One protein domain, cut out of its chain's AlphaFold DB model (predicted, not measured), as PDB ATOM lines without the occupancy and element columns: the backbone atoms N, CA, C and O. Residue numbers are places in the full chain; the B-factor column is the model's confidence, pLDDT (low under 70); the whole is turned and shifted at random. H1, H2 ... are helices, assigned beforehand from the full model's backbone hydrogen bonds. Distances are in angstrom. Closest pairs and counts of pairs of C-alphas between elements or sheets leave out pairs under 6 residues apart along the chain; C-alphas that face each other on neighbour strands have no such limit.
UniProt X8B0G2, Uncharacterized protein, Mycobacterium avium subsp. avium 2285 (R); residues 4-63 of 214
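Overview. This is residues 4 to 63 of the 214 residues of an uncharacterized protein of Mycobacterium avium subsp. avium 2285 (R) (UniProt X8B0G2). Little regular structure is here: three short helices, H2 packed on H3 and H1 running toward the beginning of H3, with a long loop, residues 17 to 53, that folds back past H1 and then reaches out as a narrow arm tipped near Pro 44. The printed part has 60 residues, 20 of them in H1, H2 and H3 in chain order, with no named strand; the class is all helix. It is only just compact, close to loose, with a radius of gyration of the C-alphas of 12.1 A and spans of 35 by 26 by 18 A.

Arrangement. Start at H1, residues 4 to 11, and H3, residues 54 to 61: they only just touch, with 3 pairs of C-alphas within 8 A, the closest being Ser 11 and Pro 54 at 6.1 A. They run the same way at a steep tilt of 38 degrees. H2, residues 13 to 16, touches H3, the closest C-alphas being Leu 13 and Ala 55 at 6.1 A. H1 and H2 are close but not clearly touching, the closest C-alphas being Trp 8 and Ala 14 at 6.4 A. In H1 and H3 every O i to N i+4 pair is within hydrogen-bond range; H2 is too short for one.

Along the chain. Find C-alpha 4 at (-50.285, 32.761, 41.924); H1 runs 10.4 A from there to C-alpha 11. H2 spans 5.2 A. H3 runs 10.8 A to C-alpha 61 at (-40.099, 52.993, 30.041).

Size, cuts and confidence. The C-alphas of Cys 31 and Pro 44, the two farthest apart, are 35.9 A apart. The printed part has no cut; the H1 to H2 link is tight and the H2 to H3 link long, and in it residues 41 to 42 pair antiparallel with 48 to 49. Look for pLDDT under 70 at residues 33 to 44 and 46 to 55.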
ATOM      1  N   ALA A   4     -50.375  31.356  41.529       82.31
ATOM      2  CA  ALA A   4     -50.285  32.761  41.924       82.31
ATOM      3  C   ALA A   4     -48.849  33.314  41.866       82.31
ATOM      4  O   ALA A   4     -48.633  34.443  41.441       82.31
ATOM      5  N   ALA A   5     -47.842  32.519  42.253       83.50
ATOM      6  CA  ALA A   5     -46.438  32.939  42.184       83.50
ATOM      7  C   ALA A   5     -45.929  33.033  40.735       83.50
ATOM      8  O   ALA A   5     -45.097  33.886  40.422       83.50
ATOM      9  N   THR A   6     -46.435  32.169  39.852       82.31
ATOM     10  CA  THR A   6     -46.115  32.187  38.420       82.31
ATOM     11  C   THR A   6     -46.724  33.408  37.734       82.31
ATOM     12  O   THR A   6     -46.001  34.100  37.019       82.31
ATOM     13  N   ASP A   7     -47.994  33.710  38.010       83.25
ATOM     14  CA  ASP A   7     -48.712  34.876  37.476       83.25
ATOM     15  C   ASP A   7     -48.083  36.179  37.971       83.25
ATOM     16  O   ASP A   7     -47.732  37.059  37.186       83.25
ATOM     17  N   TRP A   8     -47.809  36.255  39.273       85.38
ATOM     18  CA  TRP A   8     -47.114  37.378  39.894       85.38
ATOM     19  C   TRP A   8     -45.757  37.658  39.238       85.38
ATOM     20  O   TRP A   8     -45.492  38.777  38.798       85.38
ATOM     21  N   GLY A   9     -44.916  36.627  39.094       82.44
ATOM     22  CA  GLY A   9     -43.616  36.756  38.434       82.44
ATOM     23  C   GLY A   9     -43.712  36.993  36.923       82.44
ATOM     24  O   GLY A   9     -42.802  37.566  36.334       82.44
ATOM     25  N   GLY A  10     -44.787  36.546  36.273       77.88
ATOM     26  CA  GLY A  10     -45.055  36.819  34.861       77.88
ATOM     27  C   GLY A  10     -45.513  38.253  34.618       77.88
ATOM     28  O   GLY A  10     -45.169  38.834  33.597       77.88
ATOM     29  N   SER A  11     -46.282  38.834  35.537       79.88
ATOM     30  CA  SER A  11     -46.895  40.160  35.372       79.88
ATOM     31  C   SER A  11     -45.902  41.319  35.434       79.88
ATOM     32  O   SER A  11     -46.173  42.406  34.918       79.88
ATOM     33  N   GLY A  12     -44.732  41.083  36.030       81.88
ATOM     34  CA  GLY A  12     -43.742  42.117  36.308       81.88
ATOM     35  C   GLY A  12     -44.009  42.889  37.604       81.88
ATOM     36  O   GLY A  12     -43.198  43.728  37.975       81.88
ATOM     37  N   LEU A  13     -45.088  42.593  38.346       82.44
ATOM     38  CA  LEU A  13     -45.378  43.253  39.628       82.44
ATOM     39  C   LEU A  13     -44.276  43.019  40.665       82.44
ATOM     40  O   LEU A  13     -43.895  43.951  41.366       82.44
ATOM     41  N   ALA A  14     -43.670  41.827  40.674       85.81
ATOM     42  CA  ALA A  14     -42.516  41.514  41.519       85.81
ATOM     43  C   ALA A  14     -41.314  42.460  41.277       85.81
ATOM     44  O   ALA A  14     -40.468  42.625  42.157       85.81
ATOM     45  N   TYR A  15     -41.239  43.093  40.097       80.88
ATOM     46  CA  TYR A  15     -40.215  44.081  39.762       80.88
ATOM     47  C   TYR A  15     -40.514  45.475  40.332       80.88
ATOM     48  O   TYR A  15     -39.592  46.262  40.503       80.88
ATOM     49  N   LEU A  16     -41.770  45.770  40.673       83.12
ATOM     50  CA  LEU A  16     -42.225  47.068  41.181       83.12
ATOM     51  C   LEU A  16     -42.507  47.077  42.685       83.12
ATOM     52  O   LEU A  16     -42.474  48.127  43.320       83.12
ATOM     53  N   THR A  17     -42.776  45.913  43.268       82.56
ATOM     54  CA  THR A  17     -43.128  45.772  44.683       82.56
ATOM     55  C   THR A  17     -41.987  45.162  45.488       82.56
ATOM     56  O   THR A  17     -41.362  44.197  45.047       82.56
ATOM     57  N   GLY A  18     -41.762  45.677  46.693       83.56
ATOM     58  CA  GLY A  18     -40.727  45.195  47.609       83.56
ATOM     59  C   GLY A  18     -39.747  46.298  48.001       83.56
ATOM     60  O   GLY A  18     -39.900  47.455  47.607       83.56
ATOM     61  N   LEU A  19     -38.748  45.934  48.807       83.56
ATOM     62  CA  LEU A  19     -37.675  46.848  49.204       83.56
ATOM     63  C   LEU A  19     -36.826  47.251  47.984       83.56
ATOM     64  O   LEU A  19     -36.669  46.430  47.076       83.56
ATOM     65  N   PRO A  20     -36.283  48.483  47.958       82.62
ATOM     66  CA  PRO A  20     -35.555  49.013  46.804       82.62
ATOM     67  C   PRO A  20     -34.413  48.097  46.348       82.62
ATOM     68  O   PRO A  20     -34.375  47.710  45.180       82.62
ATOM     69  N   ASP A  21     -33.589  47.640  47.291       80.88
ATOM     70  CA  ASP A  21     -32.418  46.791  47.021       80.88
ATOM     71  C   ASP A  21     -32.635  45.323  47.437       80.88
ATOM     72  O   ASP A  21     -31.703  44.527  47.520       80.88
ATOM     73  N   GLY A  22     -33.886  44.955  47.728       80.69
ATOM     74  CA  GLY A  22     -34.253  43.604  48.145       80.69
ATOM     75  C   GLY A  22     -34.525  42.657  46.972       80.69
ATOM     76  O   GLY A  22     -34.760  43.102  45.841       80.69
ATOM     77  N   PRO A  23     -34.565  41.335  47.236       81.88
ATOM     78  CA  PRO A  23     -35.068  40.380  46.260       81.88
ATOM     79  C   PRO A  23     -36.526  40.701  45.904       81.88
ATOM     80  O   PRO A  23     -37.265  41.283  46.700       81.88
ATOM     81  N   ALA A  24     -36.949  40.287  44.708       82.38
ATOM     82  CA  ALA A  24     -38.329  40.442  44.265       82.38
ATOM     83  C   ALA A  24     -39.307  39.823  45.284       82.38
ATOM     84  O   ALA A  24     -39.146  38.671  45.696       82.38
ATOM     85  N   ASP A  25     -40.319  40.589  45.700       83.31
ATOM     86  CA  ASP A  25     -41.244  40.166  46.753       83.31
ATOM     87  C   ASP A  25     -42.351  39.271  46.181       83.31
ATOM     88  O   ASP A  25     -43.242  39.748  45.486       83.31
ATOM     89  N   PHE A  26     -42.315  37.971  46.489       85.44
ATOM     90  CA  PHE A  26     -43.369  37.007  46.132       85.44
ATOM     91  C   PHE A  26     -44.371  36.747  47.263       85.44
ATOM     92  O   PHE A  26     -45.365  36.054  47.047       85.44
ATOM     93  N   SER A  27     -44.159  37.306  48.460       83.25
ATOM     94  CA  SER A  27     -45.066  37.114  49.603       83.25
ATOM     95  C   SER A  27     -46.476  37.654  49.326       83.25
ATOM     96  O   SER A  27     -47.450  37.215  49.936       83.25
ATOM     97  N   ARG A  28     -46.586  38.580  48.365       79.69
ATOM     98  CA  ARG A  28     -47.824  39.236  47.925       79.69
ATOM     99  C   ARG A  28     -48.549  38.526  46.789       79.69
ATOM    100  O   ARG A  28     -49.693  38.879  46.522       79.69
ATOM    101  N   ALA A  29     -47.952  37.501  46.182       83.75
ATOM    102  CA  ALA A  29     -48.580  36.747  45.097       83.75
ATOM    103  C   ALA A  29     -50.006  36.245  45.432       83.75
ATOM    104  O   ALA A  29     -50.884  36.366  44.580       83.75
ATOM    105  N   PRO A  30     -50.311  35.767  46.659       82.31
ATOM    106  CA  PRO A  30     -51.673  35.354  47.012       82.31
ATOM    107  C   PRO A  30     -52.684  36.506  47.139       82.31
ATOM    108  O   PRO A  30     -53.883  36.254  47.108       82.31
ATOM    109  N   CYS A  31     -52.236  37.754  47.314       78.88
ATOM    110  CA  CYS A  31     -53.120  38.920  47.432       78.88
ATOM    111  C   CYS A  31     -53.648  39.406  46.076       78.88
ATOM    112  O   CYS A  31     -54.628  40.146  46.043       78.88
ATOM    113  N   CYS A  32     -53.000  39.007  44.979       70.50
ATOM    114  CA  CYS A  32     -53.337  39.416  43.617       70.50
ATOM    115  C   CYS A  32     -53.375  38.194  42.680       70.50
ATOM    116  O   CYS A  32     -52.539  38.090  41.777       70.50
ATOM    117  N   PRO A  33     -54.297  37.237  42.898       68.81
ATOM    118  CA  PRO A  33     -54.442  36.099  41.998       68.81
ATOM    119  C   PRO A  33     -54.854  36.577  40.595       68.81
ATOM    120  O   PRO A  33     -55.679  37.480  40.469       68.81
ATOM    121  N   GLY A  34     -54.281  35.981  39.544       67.56
ATOM    122  CA  GLY A  34     -54.639  36.291  38.153       67.56
ATOM    123  C   GLY A  34     -53.991  37.549  37.564       67.56
ATOM    124  O   GLY A  34     -54.490  38.078  36.573       67.56
ATOM    125  N   ALA A  35     -52.888  38.046  38.139       68.06
ATOM    126  CA  ALA A  35     -52.132  39.143  37.534       68.06
ATOM    127  C   ALA A  35     -51.683  38.759  36.102       68.06
ATOM    128  O   ALA A  35     -51.031  37.724  35.935       68.06
ATOM    129  N   PRO A  36     -52.003  39.556  35.062       63.34
ATOM    130  CA  PRO A  36     -51.765  39.164  33.678       63.34
ATOM    131  C   PRO A  36     -50.266  39.033  33.409       63.34
ATOM    132  O   PRO A  36     -49.515  40.010  33.452       63.34
ATOM    133  N   GLY A  37     -49.825  37.805  33.148       63.12
ATOM    134  CA  GLY A  37     -48.433  37.496  32.863       63.12
ATOM    135  C   GLY A  37     -47.986  37.958  31.474       63.12
ATOM    136  O   GLY A  37     -48.735  37.904  30.503       63.12
ATOM    137  N   GLY A  38     -46.723  38.363  31.350       60.22
ATOM    138  CA  GLY A  38     -46.047  38.467  30.065       60.22
ATOM    139  C   GLY A  38     -45.849  37.075  29.466       60.22
ATOM    140  O   GLY A  38     -45.188  36.220  30.056       60.22
ATOM    141  N   GLY A  39     -46.416  36.833  28.283       59.91
ATOM    142  CA  GLY A  39     -46.180  35.597  27.538       59.91
ATOM    143  C   GLY A  39     -44.692  35.425  27.212       59.91
ATOM    144  O   GLY A  39     -44.047  36.353  26.732       59.91
ATOM    145  N   GLY A  40     -44.130  34.245  27.483       60.94
ATOM    146  CA  GLY A  40     -42.756  33.908  27.098       60.94
ATOM    147  C   GLY A  40     -42.664  33.482  25.632       60.94
ATOM    148  O   GLY A  40     -43.597  32.885  25.105       60.94
ATOM    149  N   HIS A  41     -41.518  33.718  24.995       55.31
ATOM    150  CA  HIS A  41     -41.222  33.189  23.660       55.31
ATOM    151  C   HIS A  41     -40.082  32.166  23.739       55.31
ATOM    152  O   HIS A  41     -39.258  32.184  24.663       55.31
ATOM    153  N   ARG A  42     -40.039  31.236  22.783       60.25
ATOM    154  CA  ARG A  42     -38.906  30.319  22.630       60.25
ATOM    155  C   ARG A  42     -37.845  31.013  21.787       60.25
ATOM    156  O   ARG A  42     -38.125  31.404  20.662       60.25
ATOM    157  N   GLY A  43     -36.657  31.200  22.355       68.50
ATOM    158  CA  GLY A  43     -35.517  31.695  21.589       68.50
ATOM    159  C   GLY A  43     -34.924  30.602  20.688       68.50
ATOM    160  O   GLY A  43     -35.216  29.422  20.900       68.50
ATOM    161  N   PRO A  44     -34.035  30.966  19.748       65.50
ATOM    162  CA  PRO A  44     -33.409  30.034  18.800       65.50
ATOM    163  C   PRO A  44     -32.632  28.886  19.470       65.50
ATOM    164  O   PRO A  44     -32.533  27.801  18.915       65.50
ATOM    165  N   ALA A  45     -32.169  29.068  20.711       77.44
ATOM    166  CA  ALA A  45     -31.514  28.024  21.508       77.44
ATOM    167  C   ALA A  45     -32.492  27.115  22.295       77.44
ATOM    168  O   ALA A  45     -32.100  26.498  23.284       77.44
ATOM    169  N   GLY A  46     -33.793  27.122  21.983       67.19
ATOM    170  CA  GLY A  46     -34.823  26.327  22.675       67.19
ATOM    171  C   GLY A  46     -35.136  26.761  24.118       67.19
ATOM    172  O   GLY A  46     -36.143  26.339  24.696       67.19
ATOM    173  N   ARG A  47     -34.325  27.650  24.704       61.19
ATOM    174  CA  ARG A  47     -34.556  28.238  26.028       61.19
ATOM    175  C   ARG A  47     -35.769  29.168  25.977       61.19
ATOM    176  O   ARG A  47     -35.853  30.062  25.130       61.19
ATOM    177  N   ARG A  48     -36.712  28.975  26.906       54.28
ATOM    178  CA  ARG A  48     -37.813  29.922  27.125       54.28
ATOM    179  C   ARG A  48     -37.217  31.219  27.661       54.28
ATOM    180  O   ARG A  48     -36.711  31.246  28.779       54.28
ATOM    181  N   ARG A  49     -37.281  32.284  26.867       53.66
ATOM    182  CA  ARG A  49     -36.966  33.630  27.338       53.66
ATOM    183  C   ARG A  49     -38.248  34.219  27.908       53.66
ATOM    184  O   ARG A  49     -39.279  34.265  27.227       53.66
ATOM    185  N   ARG A  50     -38.204  34.628  29.178       57.19
ATOM    186  CA  ARG A  50     -39.295  35.411  29.762       57.19
ATOM    187  C   ARG A  50     -39.344  36.747  29.034       57.19
ATOM    188  O   ARG A  50     -38.319  37.400  28.867       57.19
ATOM    189  N   ARG A  51     -40.529  37.120  28.566       58.34
ATOM    190  CA  ARG A  51     -40.803  38.487  28.141       58.34
ATOM    191  C   ARG A  51     -41.158  39.243  29.415       58.34
ATOM    192  O   ARG A  51     -41.953  38.720  30.196       58.34
ATOM    193  N   GLY A  52     -40.551  40.408  29.633       60.72
ATOM    194  CA  GLY A  52     -40.890  41.241  30.783       60.72
ATOM    195  C   GLY A  52     -42.399  41.465  30.827       60.72
ATOM    196  O   GLY A  52     -43.042  41.686  29.785       60.72
ATOM    197  N   GLY A  53     -42.971  41.338  32.019       67.56
ATOM    198  CA  GLY A  53     -44.401  41.528  32.209       67.56
ATOM    199  C   GLY A  53     -44.840  42.925  31.752       67.56
ATOM    200  O   GLY A  53     -44.011  43.832  31.660       67.56
ATOM    201  N   PRO A  54     -46.120  43.141  31.409       68.62
ATOM    202  CA  PRO A  54     -46.599  44.462  30.998       68.62
ATOM    203  C   PRO A  54     -46.256  45.562  32.019       68.62
ATOM    204  O   PRO A  54     -45.850  46.647  31.607       68.62
ATOM    205  N   ALA A  55     -46.312  45.267  33.323       69.62
ATOM    206  CA  ALA A  55     -45.939  46.221  34.368       69.62
ATOM    207  C   ALA A  55     -44.428  46.500  34.408       69.62
ATOM    208  O   ALA A  55     -44.023  47.644  34.562       69.62
ATOM    209  N   GLU A  56     -43.591  45.479  34.216       71.56
ATOM    210  CA  GLU A  56     -42.131  45.632  34.144       71.56
ATOM    211  C   GLU A  56     -41.715  46.456  32.922       71.56
ATOM    212  O   GLU A  56     -40.859  47.327  33.026       71.56
ATOM    213  N   ARG A  57     -42.355  46.234  31.769       70.25
ATOM    214  CA  ARG A  57     -42.092  47.024  30.560       70.25
ATOM    215  C   ARG A  57     -42.510  48.482  30.727       70.25
ATOM    216  O   ARG A  57     -41.735  49.364  30.381       70.25
ATOM    217  N   ALA A  58     -43.697  48.738  31.278       71.94
ATOM    218  CA  ALA A  58     -44.139  50.100  31.576       71.94
ATOM    219  C   ALA A  58     -43.219  50.782  32.602       71.94
ATOM    220  O   ALA A  58     -42.842  51.935  32.424       71.94
ATOM    221  N   ALA A  59     -42.797  50.048  33.633       75.44
ATOM    222  CA  ALA A  59     -41.839  50.527  34.618       75.44
ATOM    223  C   ALA A  59     -40.494  50.891  33.989       75.44
ATOM    224  O   ALA A  59     -39.975  51.962  34.272       75.44
ATOM    225  N   ALA A  60     -39.955  50.041  33.111       73.31
ATOM    226  CA  ALA A  60     -38.696  50.300  32.420       73.31
ATOM    227  C   ALA A  60     -38.766  51.563  31.547       73.31
ATOM    228  O   ALA A  60     -37.832  52.358  31.565       73.31
ATOM    229  N   LEU A  61     -39.881  51.779  30.839       78.56
ATOM    230  CA  LEU A  61     -40.099  52.993  30.041       78.56
ATOM    231  C   LEU A  61     -40.163  54.264  30.897       78.56
ATOM    232  O   LEU A  61     -39.728  55.320  30.460       78.56
ATOM    233  N   LEU A  62     -40.699  54.154  32.112       79.38
ATOM    234  CA  LEU A  62     -40.883  55.270  33.039       79.38
ATOM    235  C   LEU A  62     -39.769  55.365  34.101       79.38
ATOM    236  O   LEU A  62     -39.880  56.156  35.034       79.38
ATOM    237  N   GLY A  63     -38.717  54.542  34.006       80.19
ATOM    238  CA  GLY A  63     -37.633  54.482  34.995       80.19
ATOM    239  C   GLY A  63     -38.077  54.082  36.411       80.19
ATOM    240  O   GLY A  63     -37.367  54.351  37.382       80.19
TER     241      GLY A  63